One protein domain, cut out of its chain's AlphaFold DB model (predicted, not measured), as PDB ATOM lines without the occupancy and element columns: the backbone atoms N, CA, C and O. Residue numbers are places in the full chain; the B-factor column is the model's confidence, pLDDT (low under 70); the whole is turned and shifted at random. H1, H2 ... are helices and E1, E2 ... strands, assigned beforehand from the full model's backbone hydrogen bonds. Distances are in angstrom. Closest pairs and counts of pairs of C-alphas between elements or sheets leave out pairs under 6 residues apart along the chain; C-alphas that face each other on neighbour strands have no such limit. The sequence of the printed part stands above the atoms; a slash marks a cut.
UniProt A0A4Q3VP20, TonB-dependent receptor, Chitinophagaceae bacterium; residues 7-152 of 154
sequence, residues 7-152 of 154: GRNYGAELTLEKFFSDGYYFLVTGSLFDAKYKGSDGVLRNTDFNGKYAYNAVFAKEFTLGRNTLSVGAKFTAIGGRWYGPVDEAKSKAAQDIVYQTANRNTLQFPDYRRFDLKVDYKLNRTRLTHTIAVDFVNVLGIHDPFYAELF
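AT A GLANCE: This is residues 7 to 152 of the 154 residues of the protein "TonB-dependent receptor" of Chitinophagaceae bacterium (UniProt A0A4Q3VP20). A single long, twisted wall of antiparallel strands, its strands running along the longest axis with no named helix over either face. The tight turns E1 to E2, E4 to E5 and E6 to E7 lie toward one end of the wall, while toward the other end are the short strand E3 and the loops that lead to and from the small helix H1, with the small helix H2 off the sheet at the end of the printed part. The printed part has 146 residues with seven named strands and two named helices, in the order E1 E2 E3 E4 E5 H1 E6 E7 H2, and its class is mostly strand. The sheet is branched at E2. The whole is only just extended, close to loose, with a radius of gyration of the C-alphas of 22.1 A and spans of 70 by 35 by 23 A.

IN THESE COORDINATES: E1, residues 7 to 21, begins at C-alpha 7 at (261.964, 175.211, 250.099) and is 42.7 A long. E2, residues 24 to 38, is 46.1 A long. E3 is residues 44 to 46. E4, residues 53 to 65, is 39.9 A long and ends at C-alpha 65 at (258.040, 177.647, 304.518). E5, residues 68 to 79, is 37.1 A long. H1 is residues 89 to 95. E6, residues 113 to 126, is 42.9 A long, and E7, residues 129 to 137, is 26.8 A long. H2, residues 146 to 152, ends at C-alpha 152 at (274.490, 198.939, 266.884).

HOW THE PARTS SIT: E1, E2 and E3 form a meander, each strand the antiparallel neighbour of the one before. In the hairpin E1 and E2, N 16 and O 28 are 2.8 A apart. E1 is on one side of E2; E3 and E4 are on the other side, beside residues 36 to 38 and 24 to 32 of E2. In the hairpin E2 and E3, N 45 and O 37 are 2.8 A apart. E2 and E4 are antiparallel at 169 degrees, with N 29 and O 56 2.8 A apart. In the hairpin E4 and E5, N 63 and O 70 are 2.7 A apart. E5 and E6 are antiparallel, with N 73 and O 119 2.8 A apart. In the hairpin E6 and E7, N 122 and O 133 are 2.8 A apart. E1, E3 and E7 are edge strands. Residues 83 to 84 pair antiparallel with residues 108 to 109. H1 and H2 are apart, and neither is on the sheet. The closest C-alphas of E6 and H2, those of Tyr 113 and Pro 146, are 7.9 A apart. Every O i to N i+4 pair of H1 is within hydrogen-bond range; in H2 1 of 3 is, and 2 of 4 O i to N i+3 pairs.

THE WHOLE: The two C-alphas farthest apart, those of Asp 41 and Thr 127, are 71.9 A apart. The printed part has no cut. The link from H1 to E6, residues 96 to 112, is long. Mean pLDDT of the printed part is 93.0; residues 147 to 152 are under 70.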
ATOM      1  N   GLY A   7     261.480 175.382 248.725       94.06
ATOM      2  CA  GLY A   7     261.964 175.211 250.099       94.06
ATOM      3  C   GLY A   7     261.842 173.763 250.574       94.06
ATOM      4  O   GLY A   7     260.923 173.056 250.168       94.06
ATOM      5  N   ARG A   8     262.754 173.320 251.443       94.50
ATOM      6  CA  ARG A   8     262.711 172.021 252.123       94.50
ATOM      7  C   ARG A   8     263.048 172.209 253.598       94.50
ATOM      8  O   ARG A   8     264.139 172.676 253.909       94.50
ATOM      9  N   ASN A   9     262.151 171.764 254.473       96.62
ATOM     10  CA  ASN A   9     262.360 171.729 255.919       96.62
ATOM     11  C   ASN A   9     262.020 170.333 256.430       96.62
ATOM     12  O   ASN A   9     260.977 169.786 256.072       96.62
ATOM     13  N   TYR A  10     262.892 169.756 257.242       97.12
ATOM     14  CA  TYR A  10     262.639 168.495 257.932       97.12
ATOM     15  C   TYR A  10     263.450 168.465 259.219       97.12
ATOM     16  O   TYR A  10     264.481 169.128 259.331       97.12
ATOM     17  N   GLY A  11     262.977 167.707 260.196       97.62
ATOM     18  CA  GLY A  11     263.596 167.642 261.505       97.62
ATOM     19  C   GLY A  11     262.815 166.748 262.447       97.62
ATOM     20  O   GLY A  11     261.775 166.201 262.083       97.62
ATOM     21  N   ALA A  12     263.343 166.618 263.652       98.25
ATOM     22  CA  ALA A  12     262.698 165.952 264.764       98.25
ATOM     23  C   ALA A  12     262.682 166.899 265.961       98.25
ATOM     24  O   ALA A  12     263.641 167.635 266.197       98.25
ATOM     25  N   GLU A  13     261.594 166.856 266.715       98.00
ATOM     26  CA  GLU A  13     261.430 167.604 267.950       98.00
ATOM     27  C   GLU A  13     260.973 166.653 269.047       98.00
ATOM     28  O   GLU A  13     260.150 165.764 268.816       98.00
ATOM     29  N   LEU A  14     261.530 166.844 270.235       98.38
ATOM     30  CA  LEU A  14     261.129 166.147 271.440       98.38
ATOM     31  C   LEU A  14     260.848 167.177 272.525       98.38
ATOM     32  O   LEU A  14     261.667 168.058 272.787       98.38
ATOM     33  N   THR A  15     259.713 167.007 273.191       98.50
ATOM     34  CA  THR A  15     259.380 167.743 274.404       98.50
ATOM     35  C   THR A  15     259.143 166.752 275.532       98.50
ATOM     36  O   THR A  15     258.359 165.815 275.393       98.50
ATOM     37  N   LEU A  16     259.839 166.961 276.644       98.50
ATOM     38  CA  LEU A  16     259.644 166.252 277.896       98.50
ATOM     39  C   LEU A  16     259.096 167.237 278.925       98.50
ATOM     40  O   LEU A  16     259.741 168.233 279.253       98.50
ATOM     41  N   GLU A  17     257.919 166.931 279.450       98.38
ATOM     42  CA  GLU A  17     257.237 167.757 280.435       98.38
ATOM     43  C   GLU A  17     256.989 166.969 281.716       98.38
ATOM     44  O   GLU A  17     256.579 165.807 281.696       98.38
ATOM     45  N   LYS A  18     257.183 167.652 282.843       98.31
ATOM     46  CA  LYS A  18     256.588 167.274 284.114       98.31
ATOM     47  C   LYS A  18     255.718 168.424 284.598       98.31
ATOM     48  O   LYS A  18     256.235 169.478 284.978       98.31
ATOM     49  N   PHE A  19     254.414 168.175 284.667       97.62
ATOM     50  CA  PHE A  19     253.466 169.080 285.307       97.62
ATOM     51  C   PHE A  19     253.840 169.344 286.767       97.62
ATOM     52  O   PHE A  19     254.519 168.545 287.426       97.62
ATOM     53  N   PHE A  20     253.376 170.475 287.289       97.50
ATOM     54  CA  PHE A  20     253.641 170.835 288.671       97.50
ATOM     55  C   PHE A  20     253.064 169.789 289.628       97.50
ATOM     56  O   PHE A  20     251.853 169.643 289.775       97.50
ATOM     57  N   SER A  21     253.964 169.061 290.278       97.62
ATOM     58  CA  SER A  21     253.668 168.082 291.323       97.62
ATOM     59  C   SER A  21     254.852 168.043 292.275       97.62
ATOM     60  O   SER A  21     255.978 168.346 291.870       97.62
ATOM     61  N   ASP A  22     254.616 167.688 293.536       95.94
ATOM     62  CA  ASP A  22     255.681 167.548 294.542       95.94
ATOM     63  C   ASP A  22     256.539 168.819 294.691       95.94
ATOM     64  O   ASP A  22     257.738 168.771 294.969       95.94
ATOM     65  N   GLY A  23     255.913 169.979 294.459       96.88
ATOM     66  CA  GLY A  23     256.541 171.290 294.569       96.88
ATOM     67  C   GLY A  23     257.470 171.666 293.415       96.88
ATOM     68  O   GLY A  23     258.260 172.582 293.584       96.88
ATOM     69  N   TYR A  24     257.442 171.007 292.252       98.31
ATOM     70  CA  TYR A  24     258.238 171.458 291.102       98.31
ATOM     71  C   TYR A  24     257.634 171.074 289.752       98.31
ATOM     72  O   TYR A  24     256.891 170.096 289.636       98.31
ATOM     73  N   TYR A  25     258.003 171.820 288.715       98.50
ATOM     74  CA  TYR A  25     257.723 171.486 287.321       98.50
ATOM     75  C   TYR A  25     258.980 171.653 286.477       98.50
ATOM     76  O   TYR A  25     259.909 172.381 286.848       98.50
ATOM     77  N   PHE A  26     258.994 170.994 285.325       98.62
ATOM     78  CA  PHE A  26     259.961 171.301 284.284       98.62
ATOM     79  C   PHE A  26     259.386 171.044 282.898       98.62
ATOM     80  O   PHE A  26     258.507 170.204 282.716       98.62
ATOM     81  N   LEU A  27     259.939 171.752 281.924       98.62
ATOM     82  CA  LEU A  27     259.685 171.557 280.509       98.62
ATOM     83  C   LEU A  27     261.024 171.620 279.788       98.62
ATOM     84  O   LEU A  27     261.757 172.598 279.934       98.62
ATOM     85  N   VAL A  28     261.348 170.578 279.035       98.62
ATOM     86  CA  VAL A  28     262.545 170.523 278.197       98.62
ATOM     87  C   VAL A  28     262.110 170.237 276.770       98.62
ATOM     88  O   VAL A  28     261.507 169.203 276.509       98.62
ATOM     89  N   THR A  29     262.442 171.134 275.851       98.69
ATOM     90  CA  THR A  29     262.166 171.010 274.420       98.69
ATOM     91  C   THR A  29     263.479 171.057 273.657       98.69
ATOM     92  O   THR A  29     264.315 171.931 273.890       98.69
ATOM     93  N   GLY A  30     263.668 170.123 272.734       98.50
ATOM     94  CA  GLY A  30     264.811 170.086 271.836       98.50
ATOM     95  C   GLY A  30     264.372 169.749 270.420       98.50
ATOM     96  O   GLY A  30     263.631 168.792 270.213       98.50
ATOM     97  N   SER A  31     264.874 170.503 269.450       98.25
ATOM     98  CA  SER A  31     264.574 170.328 268.031       98.25
ATOM     99  C   SER A  31     265.883 170.249 267.253       98.25
ATOM    100  O   SER A  31     266.773 171.075 267.449       98.25
ATOM    101  N   LEU A  32     265.997 169.272 266.353       98.38
ATOM    102  CA  LEU A  32     267.074 169.149 265.369       98.38
ATOM    103  C   LEU A  32     266.454 169.221 263.977       98.38
ATOM    104  O   LEU A  32     265.512 168.484 263.687       98.38
ATOM    105  N   PHE A  33     266.953 170.098 263.111       98.19
ATOM    106  CA  PHE A  33     266.307 170.375 261.826       98.19
ATOM    107  C   PHE A  33     267.290 170.777 260.719       98.19
ATOM    108  O   PHE A  33     268.408 171.212 260.971       98.19
ATOM    109  N   ASP A  34     266.864 170.639 259.465       97.88
ATOM    110  CA  ASP A  34     267.548 171.175 258.289       97.88
ATOM    111  C   ASP A  34     266.550 171.926 257.400       97.88
ATOM    112  O   ASP A  34     265.637 171.338 256.818       97.88
ATOM    113  N   ALA A  35     266.755 173.237 257.298       97.12
ATOM    114  CA  ALA A  35     265.959 174.178 256.523       97.12
ATOM    115  C   ALA A  35     266.770 174.747 255.347       97.12
ATOM    116  O   ALA A  35     267.703 175.535 255.518       97.12
ATOM    117  N   LYS A  36     266.431 174.359 254.119       97.06
ATOM    118  CA  LYS A  36     267.143 174.784 252.904       97.06
ATOM    119  C   LYS A  36     266.189 175.302 251.843       97.06
ATOM    120  O   LYS A  36     265.026 174.911 251.791       97.06
ATOM    121  N   TYR A  37     266.699 176.139 250.951       94.50
ATOM    122  CA  TYR A  37     265.965 176.611 249.784       94.50
ATOM    123  C   TYR A  37     266.816 176.505 248.519       94.50
ATOM    124  O   TYR A  37     268.043 176.562 248.568       94.50
ATOM    125  N   LYS A  38     266.153 176.336 247.379       93.50
ATOM    126  CA  LYS A  38     266.743 176.367 246.041       93.50
ATOM    127  C   LYS A  38     266.273 177.642 245.356       93.50
ATOM    128  O   LYS A  38     265.065 177.849 245.231       93.50
ATOM    129  N   GLY A  39     267.211 178.500 244.963       87.12
ATOM    130  CA  GLY A  39     266.905 179.728 244.230       87.12
ATOM    131  C   GLY A  39     266.474 179.456 242.787       87.12
ATOM    132  O   GLY A  39     266.511 178.320 242.308       87.12
ATOM    133  N   SER A  40     266.099 180.512 242.059       86.25
ATOM    134  CA  SER A  40     265.863 180.443 240.606       86.25
ATOM    135  C   SER A  40     267.123 180.072 239.814       86.25
ATOM    136  O   SER A  40     267.013 179.569 238.701       86.25
ATOM    137  N   ASP A  41     268.299 180.274 240.412       86.69
ATOM    138  CA  ASP A  41     269.613 179.834 239.933       86.69
ATOM    139  C   ASP A  41     269.860 178.326 240.114       86.69
ATOM    140  O   ASP A  41     270.874 177.795 239.673       86.69
ATOM    141  N   GLY A  42     268.939 177.616 240.768       88.38
ATOM    142  CA  GLY A  42     269.031 176.184 240.991       88.38
ATOM    143  C   GLY A  42     270.028 175.767 242.078       88.38
ATOM    144  O   GLY A  42     270.227 174.568 242.275       88.38
ATOM    145  N   VAL A  43     270.625 176.707 242.811       90.31
ATOM    146  CA  VAL A  43     271.604 176.407 243.863       90.31
ATOM    147  C   VAL A  43     270.890 176.241 245.205       90.31
ATOM    148  O   VAL A  43     270.063 177.071 245.592       90.31
ATOM    149  N   LEU A  44     271.202 175.150 245.913       92.56
ATOM    150  CA  LEU A  44     270.643 174.834 247.229       92.56
ATOM    151  C   LEU A  44     271.450 175.529 248.335       92.56
ATOM    152  O   LEU A  44     272.659 175.333 248.427       92.56
ATOM    153  N   ARG A  45     270.783 176.297 249.197       94.00
ATOM    154  CA  ARG A  45     271.393 177.079 250.284       94.00
ATOM    155  C   ARG A  45     270.652 176.862 251.599       94.00
ATOM    156  O   ARG A  45     269.478 176.489 251.596       94.00
ATOM    157  N   ASN A  46     271.326 177.095 252.725       96.62
ATOM    158  CA  ASN A  46     270.657 177.196 254.026       96.62
ATOM    159  C   ASN A  46     269.688 178.384 254.011       96.62
ATOM    160  O   ASN A  46     269.986 179.392 253.378       96.62
ATOM    161  N   THR A  47     268.549 178.294 254.693       94.69
ATOM    162  CA  THR A  47     267.770 179.496 255.028       94.69
ATOM    163  C   THR A  47     268.482 180.285 256.130       94.69
ATOM    164  O   THR A  47     269.285 179.720 256.872       94.69
ATOM    165  N   ASP A  48     268.160 181.571 256.273       93.00
ATOM    166  CA  ASP A  48     268.740 182.445 257.308       93.00
ATOM    167  C   ASP A  48     268.529 181.856 258.724       93.00
ATOM    168  O   ASP A  48     269.381 181.973 259.602       93.00
ATOM    169  N   PHE A  49     267.421 181.129 258.919       93.31
ATOM    170  CA  PHE A  49     267.029 180.494 260.181       93.31
ATOM    171  C   PHE A  49     267.424 179.015 260.302       93.31
ATOM    172  O   PHE A  49     266.944 178.335 261.208       93.31
ATOM    173  N   ASN A  50     268.285 178.481 259.427       96.75
ATOM    174  CA  ASN A  50     268.719 177.081 259.508       96.75
ATOM    175  C   ASN A  50     269.758 176.827 260.618       96.75
ATOM    176  O   ASN A  50     270.826 176.276 260.353       96.75
ATOM    177  N   GLY A  51     269.455 177.199 261.862       95.62
ATOM    178  CA  GLY A  51     270.353 177.043 263.013       95.62
ATOM    179  C   GLY A  51     270.693 175.591 263.367       95.62
ATOM    180  O   GLY A  51     271.493 175.353 264.260       95.62
ATOM    181  N   LYS A  52     270.122 174.599 262.674       97.62
ATOM    182  CA  LYS A  52     270.318 173.149 262.867       97.62
ATOM    183  C   LYS A  52     269.759 172.576 264.160       97.62
ATOM    184  O   LYS A  52     269.368 171.410 264.174       97.62
ATOM    185  N   TYR A  53     269.692 173.373 265.219       98.06
ATOM    186  CA  TYR A  53     269.103 172.977 266.481       98.06
ATOM    187  C   TYR A  53     268.480 174.153 267.239       98.06
ATOM    188  O   TYR A  53     268.869 175.313 267.077       98.06
ATOM    189  N   ALA A  54     267.533 173.824 268.110       98.00
ATOM    190  CA  ALA A  54     267.005 174.704 269.140       98.00
ATOM    191  C   ALA A  54     266.760 173.892 270.415       98.00
ATOM    192  O   ALA A  54     266.291 172.760 270.356       98.00
ATOM    193  N   TYR A  55     267.092 174.460 271.568       98.31
ATOM    194  CA  TYR A  55     266.937 173.834 272.872       98.31
ATOM    195  C   TYR A  55     266.387 174.841 273.879       98.31
ATOM    196  O   TYR A  55     266.872 175.972 273.987       98.31
ATOM    197  N   ASN A  56     265.393 174.416 274.647       98.44
ATOM    198  CA  ASN A  56     264.798 175.182 275.724       98.44
ATOM    199  C   ASN A  56     264.594 174.284 276.942       98.44
ATOM    200  O   ASN A  56     264.070 173.184 276.822       98.44
ATOM    201  N   ALA A  57     264.991 174.760 278.114       98.69
ATOM    202  CA  ALA A  57     264.703 174.101 279.375       98.69
ATOM    203  C   ALA A  57     264.209 175.135 280.383       98.69
ATOM    204  O   ALA A  57     264.865 176.152 280.605       98.69
ATOM    205  N   VAL A  58     263.069 174.863 281.005       98.62
ATOM    206  CA  VAL A  58     262.514 175.642 282.110       98.62
ATOM    207  C   VAL A  58     262.324 174.709 283.290       98.62
ATOM    208  O   VAL A  58     261.790 173.612 283.147       98.62
ATOM    209  N   PHE A  59     262.746 175.157 284.462       98.69
ATOM    210  CA  PHE A  59     262.542 174.472 285.725       98.69
ATOM    211  C   PHE A  59     262.084 175.488 286.760       98.69
ATOM    212  O   PHE A  59     262.640 176.584 286.836       98.69
ATOM    213  N   ALA A  60     261.122 175.116 287.598       98.44
ATOM    214  CA  ALA A  60     260.870 175.856 288.822       98.44
ATOM    215  C   ALA A  60     260.520 174.918 289.968       98.44
ATOM    216  O   ALA A  60     259.838 173.908 289.786       98.44
ATOM    217  N   LYS A  61     260.967 175.297 291.162       98.50
ATOM    218  CA  LYS A  61     260.703 174.593 292.407       98.50
ATOM    219  C   LYS A  61     260.169 175.553 293.450       98.50
ATOM    220  O   LYS A  61     260.719 176.629 293.657       98.50
ATOM    221  N   GLU A  62     259.117 175.115 294.112       98.38
ATOM    222  CA  GLU A  62     258.456 175.769 295.216       98.38
ATOM    223  C   GLU A  62     258.821 175.070 296.531       98.38
ATOM    224  O   GLU A  62     258.745 173.848 296.662       98.38
ATOM    225  N   PHE A  63     259.209 175.861 297.521       97.94
ATOM    226  CA  PHE A  63     259.482 175.437 298.883       97.94
ATOM    227  C   PHE A  63     258.452 176.074 299.810       97.94
ATOM    228  O   PHE A  63     258.413 177.296 299.978       97.94
ATOM    229  N   THR A  64     257.629 175.247 300.450       96.50
ATOM    230  CA  THR A  64     256.699 175.705 301.484       96.50
ATOM    231  C   THR A  64     257.457 175.950 302.789       96.50
ATOM    232  O   THR A  64     258.068 175.047 303.355       96.50
ATOM    233  N   LEU A  65     257.401 177.184 303.287       95.75
ATOM    234  CA  LEU A  65     258.040 177.647 304.518       95.75
ATOM    235  C   LEU A  65     256.951 178.025 305.532       95.75
ATOM    236  O   LEU A  65     256.616 179.197 305.735       95.75
ATOM    237  N   GLY A  66     256.339 177.004 306.139       94.25
ATOM    238  CA  GLY A  66     255.165 177.163 306.994       94.25
ATOM    239  C   GLY A  66     253.966 177.654 306.184       94.25
ATOM    240  O   GLY A  66     253.471 176.943 305.319       94.25
ATOM    241  N   ARG A  67     253.506 178.882 306.446       94.69
ATOM    242  CA  ARG A  67     252.449 179.518 305.639       94.69
ATOM    243  C   ARG A  67     252.979 180.273 304.422       94.69
ATOM    244  O   ARG A  67     252.174 180.739 303.632       94.69
ATOM    245  N   ASN A  68     254.291 180.465 304.306       97.19
ATOM    246  CA  ASN A  68     254.919 181.224 303.226       97.19
ATOM    247  C   ASN A  68     255.458 180.278 302.157       97.19
ATOM    248  O   ASN A  68     255.582 179.078 302.388       97.19
ATOM    249  N   THR A  69     255.848 180.843 301.025       97.81
ATOM    250  CA  THR A  69     256.437 180.095 299.922       97.81
ATOM    251  C   THR A  69     257.687 180.811 299.419       97.81
ATOM    252  O   THR A  69     257.669 182.027 299.237       97.81
ATOM    253  N   LEU A  70     258.750 180.056 299.161       98.25
ATOM    254  CA  LEU A  70     259.904 180.489 298.377       98.25
ATOM    255  C   LEU A  70     259.931 179.686 297.077       98.25
ATOM    256  O   LEU A  70     259.961 178.462 297.132       98.25
ATOM    257  N   SER A  71     259.973 180.346 295.930       98.25
ATOM    258  CA  SER A  71     260.103 179.700 294.628       98.25
ATOM    259  C   SER A  71     261.414 180.097 293.972       98.25
ATOM    260  O   SER A  71     261.822 181.255 294.018       98.25
ATOM    261  N   VAL A  72     262.073 179.129 293.346       98.50
ATOM    262  CA  VAL A  72     263.263 179.345 292.520       98.50
ATOM    263  C   VAL A  72     262.992 178.812 291.124       98.50
ATOM    264  O   VAL A  72     262.449 177.719 290.964       98.50
ATOM    265  N   GLY A  73     263.358 179.589 290.116       98.50
ATOM    266  CA  GLY A  73     263.185 179.264 288.711       98.50
ATOM    267  C   GLY A  73     264.492 179.407 287.949       98.50
ATOM    268  O   GLY A  73     265.323 180.257 288.266       98.50
ATOM    269  N   ALA A  74     264.660 178.578 286.928       98.62
ATOM    270  CA  ALA A  74     265.757 178.659 285.986       98.62
ATOM    271  C   ALA A  74     265.232 178.428 284.569       98.62
ATOM    272  O   ALA A  74     264.394 177.552 284.339       98.62
ATOM    273  N   LYS A  75     265.748 179.196 283.612       98.56
ATOM    274  CA  LYS A  75     265.475 179.006 282.188       98.56
ATOM    275  C   LYS A  75     266.778 179.013 281.418       98.56
ATOM    276  O   LYS A  75     267.553 179.956 281.511       98.56
ATOM    277  N   PHE A  76     266.992 177.985 280.615       98.50
ATOM    278  CA  PHE A  76     268.099 177.904 279.683       98.50
ATOM    279  C   PHE A  76     267.568 177.827 278.254       98.50
ATOM    280  O   PHE A  76     266.604 177.122 277.967       98.50
ATOM    281  N   THR A  77     268.180 178.582 277.350       98.06
ATOM    282  CA  THR A  77     267.886 178.557 275.916       98.06
ATOM    283  C   THR A  77     269.194 178.468 275.153       98.06
ATOM    284  O   THR A  77     270.123 179.216 275.451       98.06
ATOM    285  N   ALA A  78     269.265 177.580 274.168       97.31
ATOM    286  CA  ALA A  78     270.376 177.495 273.234       97.31
ATOM    287  C   ALA A  78     269.834 177.307 271.820       97.31
ATOM    288  O   ALA A  78     268.998 176.441 271.587       97.31
ATOM    289  N   ILE A  79     270.308 178.111 270.880       96.56
ATOM    290  CA  ILE A  79     269.916 178.040 269.474       96.56
ATOM    291  C   ILE A  79     271.164 178.147 268.613       96.56
ATOM    292  O   ILE A  79     272.079 178.907 268.944       96.56
ATOM    293  N   GLY A  80     271.202 177.389 267.520       96.56
ATOM    294  CA  GLY A  80     272.304 177.524 266.581       96.56
ATOM    295  C   GLY A  80     272.242 178.848 265.822       96.56
ATOM    296  O   GLY A  80     271.163 179.411 265.606       96.56
ATOM    297  N   GLY A  81     273.408 179.359 265.433       94.38
ATOM    298  CA  GLY A  81     273.536 180.680 264.828       94.38
ATOM    299  C   GLY A  81     272.814 180.825 263.486       94.38
ATOM    300  O   GLY A  81     272.625 179.858 262.738       94.38
ATOM    301  N   ARG A  82     272.412 182.058 263.161       93.62
ATOM    302  CA  ARG A  82     271.790 182.385 261.869       93.62
ATOM    303  C   ARG A  82     272.812 182.336 260.738       93.62
ATOM    304  O   ARG A  82     273.978 182.679 260.931       93.62
ATOM    305  N   TRP A  83     272.356 181.946 259.553       94.12
ATOM    306  CA  TRP A  83     273.180 181.971 258.347       94.12
ATOM    307  C   TRP A  83     273.117 183.341 257.683       94.12
ATOM    308  O   TRP A  83     272.055 183.956 257.619       94.12
ATOM    309  N   TYR A  84     274.254 183.786 257.160       92.19
ATOM    310  CA  TYR A  84     274.410 185.046 256.443       92.19
ATOM    311  C   TYR A  84     275.442 184.900 255.314       92.19
ATOM    312  O   TYR A  84     276.034 183.836 255.106       92.19
ATOM    313  N   GLY A  85     275.616 185.946 254.512       91.75
ATOM    314  CA  GLY A  85     276.600 185.976 253.427       91.75
ATOM    315  C   GLY A  85     277.613 187.104 253.605       91.75
ATOM    316  O   GLY A  85     277.443 187.953 254.474       91.75
ATOM    317  N   PRO A  86     278.652 187.168 252.765       91.56
ATOM    318  CA  PRO A  86     279.505 188.343 252.704       91.56
ATOM    319  C   PRO A  86     278.708 189.557 252.202       91.56
ATOM    320  O   PRO A  86     277.855 189.441 251.313       91.56
ATOM    321  N   VAL A  87     278.996 190.722 252.779       90.00
ATOM    322  CA  VAL A  87     278.362 191.999 252.428       90.00
ATOM    323  C   VAL A  87     278.915 192.518 251.090       90.00
ATOM    324  O   VAL A  87     280.091 192.345 250.763       90.00
ATOM    325  N   ASP A  88     278.055 193.121 250.274       91.94
ATOM    326  CA  ASP A  88     278.414 193.931 249.108       91.94
ATOM    327  C   ASP A  88     278.514 195.389 249.569       91.94
ATOM    328  O   ASP A  88     277.514 196.106 249.626       91.94
ATOM    329  N   GLU A  89     279.711 195.822 249.969       90.81
ATOM    330  CA  GLU A  89     279.910 197.142 250.582       90.81
ATOM    331  C   GLU A  89     279.472 198.293 249.674       90.81
ATOM    332  O   GLU A  89     278.906 199.275 250.150       90.81
ATOM    333  N   ALA A  90     279.725 198.183 248.367       92.12
ATOM    334  CA  ALA A  90     279.394 199.232 247.412       92.12
ATOM    335  C   ALA A  90     277.875 199.399 247.295       92.12
ATOM    336  O   ALA A  90     277.369 200.520 247.383       92.12
ATOM    337  N   LYS A  91     277.137 198.288 247.158       90.50
ATOM    338  CA  LYS A  91     275.670 198.338 247.144       90.50
ATOM    339  C   LYS A  91     275.091 198.726 248.493       90.50
ATOM    340  O   LYS A  91     274.112 199.459 248.517       90.50
ATOM    341  N   SER A  92     275.702 198.281 249.587       90.88
ATOM    342  CA  SER A  92     275.211 198.581 250.931       90.88
ATOM    343  C   SER A  92     275.325 200.069 251.247       90.88
ATOM    344  O   SER A  92     274.363 200.688 251.689       90.88
ATOM    345  N   LYS A  93     276.465 200.687 250.910       90.88
ATOM    346  CA  LYS A  93     276.669 202.139 251.044       90.88
ATOM    347  C   LYS A  93     275.681 202.937 250.193       90.88
ATOM    348  O   LYS A  93     275.149 203.936 250.664       90.88
ATOM    349  N   ALA A  94     275.416 202.493 248.963       92.00
ATOM    350  CA  ALA A  94     274.459 203.156 248.077       92.00
ATOM    351  C   ALA A  94     272.999 202.997 248.539       92.00
ATOM    352  O   ALA A  94     272.196 203.902 248.330       92.00
ATOM    353  N   ALA A  95     272.659 201.860 249.149       90.62
ATOM    354  CA  ALA A  95     271.321 201.565 249.657       90.62
ATOM    355  C   ALA A  95     271.077 202.089 251.084       90.62
ATOM    356  O   ALA A  95     269.928 202.122 251.512       90.62
ATOM    357  N   GLN A  96     272.139 202.478 251.803       88.75
ATOM    358  CA  GLN A  96     272.126 202.749 253.247       88.75
ATOM    359  C   GLN A  96     271.506 201.602 254.066       88.75
ATOM    360  O   GLN A  96     270.849 201.827 255.076       88.75
ATOM    361  N   ASP A  97     271.718 200.371 253.604       85.12
ATOM    362  CA  ASP A  97     271.231 199.137 254.218       85.12
ATOM    363  C   ASP A  97     272.194 197.994 253.869       85.12
ATOM    364  O   ASP A  97     272.923 198.071 252.878       85.12
ATOM    365  N   ILE A  98     272.223 196.927 254.663       84.19
ATOM    366  CA  ILE A  98     273.121 195.794 254.429       84.19
ATOM    367  C   ILE A  98     272.621 194.986 253.228       84.19
ATOM    368  O   ILE A  98     271.621 194.269 253.281       84.19
ATOM    369  N   VAL A  99     273.376 195.036 252.133       87.31
ATOM    370  CA  VAL A  99     273.130 194.252 250.923       87.31
ATOM    371  C   VAL A  99     274.142 193.118 250.854       87.31
ATOM    372  O   VAL A  99     275.336 193.336 250.684       87.31
ATOM    373  N   TYR A 100     273.666 191.880 250.936       87.31
ATOM    374  CA  TYR A 100     274.519 190.697 250.814       87.31
ATOM    375  C   TYR A 100     274.803 190.319 249.358       87.31
ATOM    376  O   TYR A 100     273.952 190.461 248.476       87.31
ATOM    377  N   GLN A 101     275.977 189.736 249.116       89.75
ATOM    378  CA  GLN A 101     276.330 189.174 247.814       89.75
ATOM    379  C   GLN A 101     275.476 187.933 247.507       89.75
ATOM    380  O   GLN A 101     275.461 186.962 248.265       89.75
ATOM    381  N   THR A 102     274.807 187.916 246.351       84.75
ATOM    382  CA  THR A 102     273.919 186.806 245.953       84.75
ATOM    383  C   THR A 102     274.657 185.474 245.777       84.75
ATOM    384  O   THR A 102     274.127 184.427 246.146       84.75
ATOM    385  N   ALA A 103     275.878 185.499 245.227       85.25
ATOM    386  CA  ALA A 103     276.642 184.286 244.917       85.25
ATOM    387  C   ALA A 103     276.957 183.457 246.174       85.25
ATOM    388  O   ALA A 103     276.745 182.245 246.178       85.25
ATOM    389  N   ASN A 104     277.355 184.135 247.253       86.12
ATOM    390  CA  ASN A 104     277.788 183.542 248.521       86.12
ATOM    391  C   ASN A 104     276.737 183.710 249.633       86.12
ATOM    392  O   ASN A 104     277.059 183.819 250.814       86.12
ATOM    393  N   ARG A 105     275.452 183.774 249.271       89.94
ATOM    394  CA  ARG A 105     274.364 183.886 250.248       89.94
ATOM    395  C   ARG A 105     274.370 182.668 251.182       89.94
ATOM    396  O   ARG A 105     274.362 181.531 250.709       89.94
ATOM    397  N   ASN A 106     274.324 182.917 252.488       92.62
ATOM    398  CA  ASN A 106     274.183 181.902 253.541       92.62
ATOM    399  C   ASN A 106     275.308 180.855 253.553       92.62
ATOM    400  O   ASN A 106     275.063 179.667 253.779       92.62
ATOM    401  N   THR A 107     276.538 181.309 253.290       91.81
ATOM    402  CA  THR A 107     277.771 180.512 253.406       91.81
ATOM    403  C   THR A 107     278.492 180.720 254.736       91.81
ATOM    404  O   THR A 107     279.342 179.908 255.085       91.81
ATOM    405  N   LEU A 108     278.173 181.793 255.461       93.06
ATOM    406  CA  LEU A 108     278.706 182.105 256.785       93.06
ATOM    407  C   LEU A 108     277.611 181.903 257.838       93.06
ATOM    408  O   LEU A 108     276.420 181.947 257.520       93.06
ATOM    409  N   GLN A 109     278.009 181.666 259.083       93.62
ATOM    410  CA  GLN A 109     277.087 181.441 260.190       93.62
ATOM    411  C   GLN A 109     277.567 182.205 261.420       93.62
ATOM    412  O   GLN A 109     278.752 182.170 261.751       93.62
ATOM    413  N   PHE A 110     276.651 182.923 262.070       92.88
ATOM    414  CA  PHE A 110     276.946 183.577 263.339       92.88
ATOM    415  C   PHE A 110     277.251 182.536 264.426       92.88
ATOM    416  O   PHE A 110     276.812 181.390 264.310       92.88
ATOM    417  N   PRO A 111     277.959 182.913 265.502       93.38
ATOM    418  CA  PRO A 111     278.087 182.056 266.672       93.38
ATOM    419  C   PRO A 111     276.725 181.679 267.264       93.38
ATOM    420  O   PRO A 111     275.766 182.454 267.213       93.38
ATOM    421  N   ASP A 112     276.664 180.501 267.874       94.00
ATOM    422  CA  ASP A 112     275.468 180.026 268.564       94.00
ATOM    423  C   ASP A 112     275.116 180.919 269.759       94.00
ATOM    424  O   ASP A 112     275.983 181.345 270.532       94.00
ATOM    425  N   TYR A 113     273.818 181.149 269.955       93.75
ATOM    426  CA  TYR A 113     273.317 181.971 271.049       93.75
ATOM    427  C   TYR A 113     272.847 181.099 272.212       93.75
ATOM    428  O   TYR A 113     272.103 180.129 272.039       93.75
ATOM    429  N   ARG A 114     273.275 181.459 273.424       95.81
ATOM    430  CA  ARG A 114     272.917 180.774 274.669       95.81
ATOM    431  C   ARG A 114     272.524 181.799 275.714       95.81
ATOM    432  O   ARG A 114     273.230 182.781 275.905       95.81
ATOM    433  N   ARG A 115     271.433 181.542 276.424       96.81
ATOM    434  CA  ARG A 115     270.912 182.417 277.471       96.81
ATOM    435  C   ARG A 115     270.510 181.600 278.684       96.81
ATOM    436  O   ARG A 115     269.867 180.559 278.551       96.81
ATOM    437  N   PHE A 116     270.874 182.104 279.854       98.12
ATOM    438  CA  PHE A 116     270.485 181.540 281.135       98.12
ATOM    439  C   PHE A 116     269.865 182.627 282.003       98.12
ATOM    440  O   PHE A 116     270.496 183.658 282.229       98.12
ATOM    441  N   ASP A 117     268.653 182.379 282.479       98.44
ATOM    442  CA  ASP A 117     267.909 183.270 283.360       98.44
ATOM    443  C   ASP A 117     267.629 182.550 284.684       98.44
ATOM    444  O   ASP A 117     267.348 181.347 284.703       98.44
ATOM    445  N   LEU A 118     267.666 183.297 285.784       98.38
ATOM    446  CA  LEU A 118     267.306 182.832 287.121       98.38
ATOM    447  C   LEU A 118     266.204 183.713 287.698       98.38
ATOM    448  O   LEU A 118     266.189 184.921 287.479       98.38
ATOM    449  N   LYS A 119     265.311 183.110 288.476       98.31
ATOM    450  CA  LYS A 119     264.213 183.795 289.154       98.31
ATOM    451  C   LYS A 119     264.110 183.335 290.595       98.31
ATOM    452  O   LYS A 119     264.217 182.139 290.865       98.31
ATOM    453  N   VAL A 120     263.869 184.266 291.508       98.31
ATOM    454  CA  VAL A 120     263.538 183.958 292.902       98.31
ATOM    455  C   VAL A 120     262.308 184.756 293.309       98.31
ATOM    456  O   VAL A 120     262.314 185.981 293.229       98.31
ATOM    457  N   ASP A 121     261.287 184.057 293.799       97.75
ATOM    458  CA  ASP A 121     260.046 184.644 294.298       97.75
ATOM    459  C   ASP A 121     259.834 184.263 295.761       97.75
ATOM    460  O   ASP A 121     259.911 183.094 296.130       97.75
ATOM    461  N   TYR A 122     259.495 185.226 296.607       98.00
ATOM    462  CA  TYR A 122     259.094 184.980 297.984       98.00
ATOM    463  C   TYR A 122     257.683 185.502 298.231       98.00
ATOM    464  O   TYR A 122     257.417 186.703 298.136       98.00
ATOM    465  N   LYS A 123     256.776 184.588 298.576       97.88
ATOM    466  CA  LYS A 123     255.373 184.863 298.878       97.88
ATOM    467  C   LYS A 123     255.136 184.774 300.384       97.88
ATOM    468  O   LYS A 123     255.191 183.702 300.988       97.88
ATOM    469  N   LEU A 124     254.838 185.916 300.991       97.00
ATOM    470  CA  LEU A 124     254.499 186.065 302.401       97.00
ATOM    471  C   LEU A 124     252.976 186.087 302.559       97.00
ATOM    472  O   LEU A 124     252.330 187.093 302.257       97.00
ATOM    473  N   ASN A 125     252.407 185.003 303.085       95.62
ATOM    474  CA  ASN A 125     250.971 184.920 303.337       95.62
ATOM    475  C   ASN A 125     250.661 185.399 304.766       95.62
ATOM    476  O   ASN A 125     251.160 184.863 305.760       95.62
ATOM    477  N   ARG A 126     249.817 186.426 304.888       92.94
ATOM    478  CA  ARG A 126     249.202 186.893 306.140       92.94
ATOM    479  C   ARG A 126     247.702 186.608 306.086       92.94
ATOM    480  O   ARG A 126     247.125 186.479 305.015       92.94
ATOM    481  N   THR A 127     247.048 186.566 307.244       91.69
ATOM    482  CA  THR A 127     245.636 186.156 307.390       91.69
ATOM    483  C   THR A 127     244.649 186.911 306.485       91.69
ATOM    484  O   THR A 127     243.603 186.369 306.154       91.69
ATOM    485  N   ARG A 128     244.956 188.153 306.088       94.50
ATOM    486  CA  ARG A 128     244.096 188.990 305.226       94.50
ATOM    487  C   ARG A 128     244.817 189.588 304.012       94.50
ATOM    488  O   ARG A 128     244.217 190.372 303.288       94.50
ATOM    489  N   LEU A 129     246.103 189.285 303.819       95.56
ATOM    490  CA  LEU A 129     246.940 189.931 302.804       95.56
ATOM    491  C   LEU A 129     248.085 189.015 302.382       95.56
ATOM    492  O   LEU A 129     248.695 188.349 303.213       95.56
ATOM    493  N   THR A 130     248.409 189.018 301.097       96.31
ATOM    494  CA  THR A 130     249.555 188.297 300.545       96.31
ATOM    495  C   THR A 130     250.511 189.297 299.914       96.31
ATOM    496  O   THR A 130     250.079 190.137 299.131       96.31
ATOM    497  N   HIS A 131     251.798 189.195 300.239       97.12
ATOM    498  CA  HIS A 131     252.855 189.955 299.574       97.12
ATOM    499  C   HIS A 131     253.721 189.010 298.751       97.12
ATOM    500  O   HIS A 131     254.053 187.926 299.229       97.12
ATOM    501  N   THR A 132     254.135 189.446 297.567       97.25
ATOM    502  CA  THR A 132     255.109 188.732 296.739       97.25
ATOM    503  C   THR A 132     256.268 189.667 296.435       97.25
ATOM    504  O   THR A 132     256.048 190.796 296.003       97.25
ATOM    505  N   ILE A 133     257.489 189.199 296.669       97.69
ATOM    506  CA  ILE A 133     258.730 189.876 296.288       97.69
ATOM    507  C   ILE A 133     259.419 188.970 295.272       97.69
ATOM    508  O   ILE A 133     259.640 187.801 295.572       97.69
ATOM    509  N   ALA A 134     259.726 189.495 294.091       97.50
ATOM    510  CA  ALA A 134     260.295 188.739 292.981       97.50
ATOM    511  C   ALA A 134     261.560 189.429 292.466       97.50
ATOM    512  O   ALA A 134     261.588 190.657 292.360       97.50
ATOM    513  N   VAL A 135     262.584 188.643 292.140       98.06
ATOM    514  CA  VAL A 135     263.822 189.120 291.513       98.06
ATOM    515  C   VAL A 135     264.168 188.211 290.340       98.06
ATOM    516  O   VAL A 135     264.326 187.001 290.515       98.06
ATOM    517  N   ASP A 136     264.323 188.819 289.164       97.38
ATOM    518  CA  ASP A 136     264.692 188.148 287.919       97.38
ATOM    519  C   ASP A 136     266.113 188.562 287.505       97.38
ATOM    520  O   ASP A 136     266.394 189.740 287.278       97.38
ATOM    521  N   PHE A 137     267.007 187.585 287.371       97.12
ATOM    522  CA  PHE A 137     268.341 187.752 286.802       97.12
ATOM    523  C   PHE A 137     268.317 187.249 285.363       97.12
ATOM    524  O   PHE A 137     268.315 186.044 285.104       97.12
ATOM    525  N   VAL A 138     268.273 188.185 284.422       95.75
ATOM    526  CA  VAL A 138     268.173 187.890 282.992       95.75
ATOM    527  C   VAL A 138     269.558 187.837 282.360       95.75
ATOM    528  O   VAL A 138     270.377 188.723 282.585       95.75
ATOM    529  N   ASN A 139     269.791 186.824 281.526       94.25
ATOM    530  CA  ASN A 139     271.025 186.614 280.780       94.25
ATOM    531  C   ASN A 139     272.278 186.632 281.667       94.25
ATOM    532  O   ASN A 139     273.235 187.362 281.421       94.25
ATOM    533  N   VAL A 140     272.283 185.774 282.685       94.88
ATOM    534  CA  VAL A 140     273.378 185.623 283.657       94.88
ATOM    535  C   VAL A 140     274.718 185.299 282.978       94.88
ATOM    536  O   VAL A 140     275.773 185.615 283.516       94.88
ATOM    537  N   LEU A 141     274.696 184.703 281.779       92.31
ATOM    538  CA  LEU A 141     275.904 184.399 281.002       92.31
ATOM    539  C   LEU A 141     276.525 185.629 280.321       92.31
ATOM    540  O   LEU A 141     277.646 185.532 279.831       92.31
ATOM    541  N   GLY A 142     275.803 186.752 280.225       90.94
ATOM    542  CA  GLY A 142     276.271 187.960 279.537       90.94
ATOM    543  C   GLY A 142     276.497 187.780 278.031       90.94
ATOM    544  O   GLY A 142     277.190 188.582 277.405       90.94
ATOM    545  N   ILE A 143     275.937 186.725 277.431       88.69
ATOM    546  CA  ILE A 143     276.105 186.432 276.006       88.69
ATOM    547  C   ILE A 143     275.160 187.339 275.222       88.69
ATOM    548  O   ILE A 143     273.955 187.371 275.480       88.69
ATOM    549  N   HIS A 144     275.707 188.077 274.267       84.31
ATOM    550  CA  HIS A 144     274.939 188.953 273.390       84.31
ATOM    551  C   HIS A 144     274.562 188.206 272.117       84.31
ATOM    552  O   HIS A 144     275.308 187.343 271.655       84.31
ATOM    553  N   ASP A 145     273.389 188.518 271.570       77.00
ATOM    554  CA  ASP A 145     273.005 187.997 270.264       77.00
ATOM    555  C   ASP A 145     273.842 188.723 269.194       77.00
ATOM    556  O   ASP A 145     273.721 189.948 269.062       77.00
ATOM    557  N   PRO A 146     274.703 188.005 268.450       70.38
ATOM    558  CA  PRO A 146     275.585 188.615 267.463       70.38
ATOM    559  C   PRO A 146     274.820 189.334 266.342       70.38
ATOM    560  O   PRO A 146     275.327 190.318 265.817       70.38
ATOM    561  N   PHE A 147     273.581 188.928 266.033       63.06
ATOM    562  CA  PHE A 147     272.763 189.607 265.024       63.06
ATOM    563  C   PHE A 147     272.390 191.038 265.437       63.06
ATOM    564  O   PHE A 147     272.331 191.933 264.601       63.06
ATOM    565  N   TYR A 148     272.140 191.266 266.728       58.88
ATOM    566  CA  TYR A 148     271.837 192.603 267.239       58.88
ATOM    567  C   TYR A 148     273.102 193.410 267.533       58.88
ATOM    568  O   TYR A 148     273.063 194.630 267.434       58.88
ATOM    569  N   ALA A 149     274.221 192.757 267.857       57.94
ATOM    570  CA  ALA A 149     275.486 193.445 268.110       57.94
ATOM    571  C   ALA A 149     276.027 194.168 266.861       57.94
ATOM    572  O   ALA A 149     276.561 195.265 266.990       57.94
ATOM    573  N   GLU A 150     275.843 193.605 265.661       52.72
ATOM    574  CA  GLU A 150     276.251 194.257 264.405       52.72
ATOM    575  C   GLU A 150     275.338 195.427 263.994       52.72
ATOM    576  O   GLU A 150     275.784 196.318 263.283       52.72
ATOM    577  N   LEU A 151     274.086 195.473 264.468       50.97
ATOM    578  CA  LEU A 151     273.135 196.554 264.156       50.97
ATOM    579  C   LEU A 151     273.370 197.845 264.958       50.97
ATOM    580  O   LEU A 151     272.777 198.870 264.635       50.97
ATOM    581  N   PHE A 152     274.194 197.795 266.008       45.94
ATOM    582  CA  PHE A 152     274.490 198.939 266.884       45.94
ATOM    583  C   PHE A 152     275.995 199.206 267.028       45.94
ATOM    584  O   PHE A 152     276.410 199.909 267.947       45.94
TER     585      PHE A 152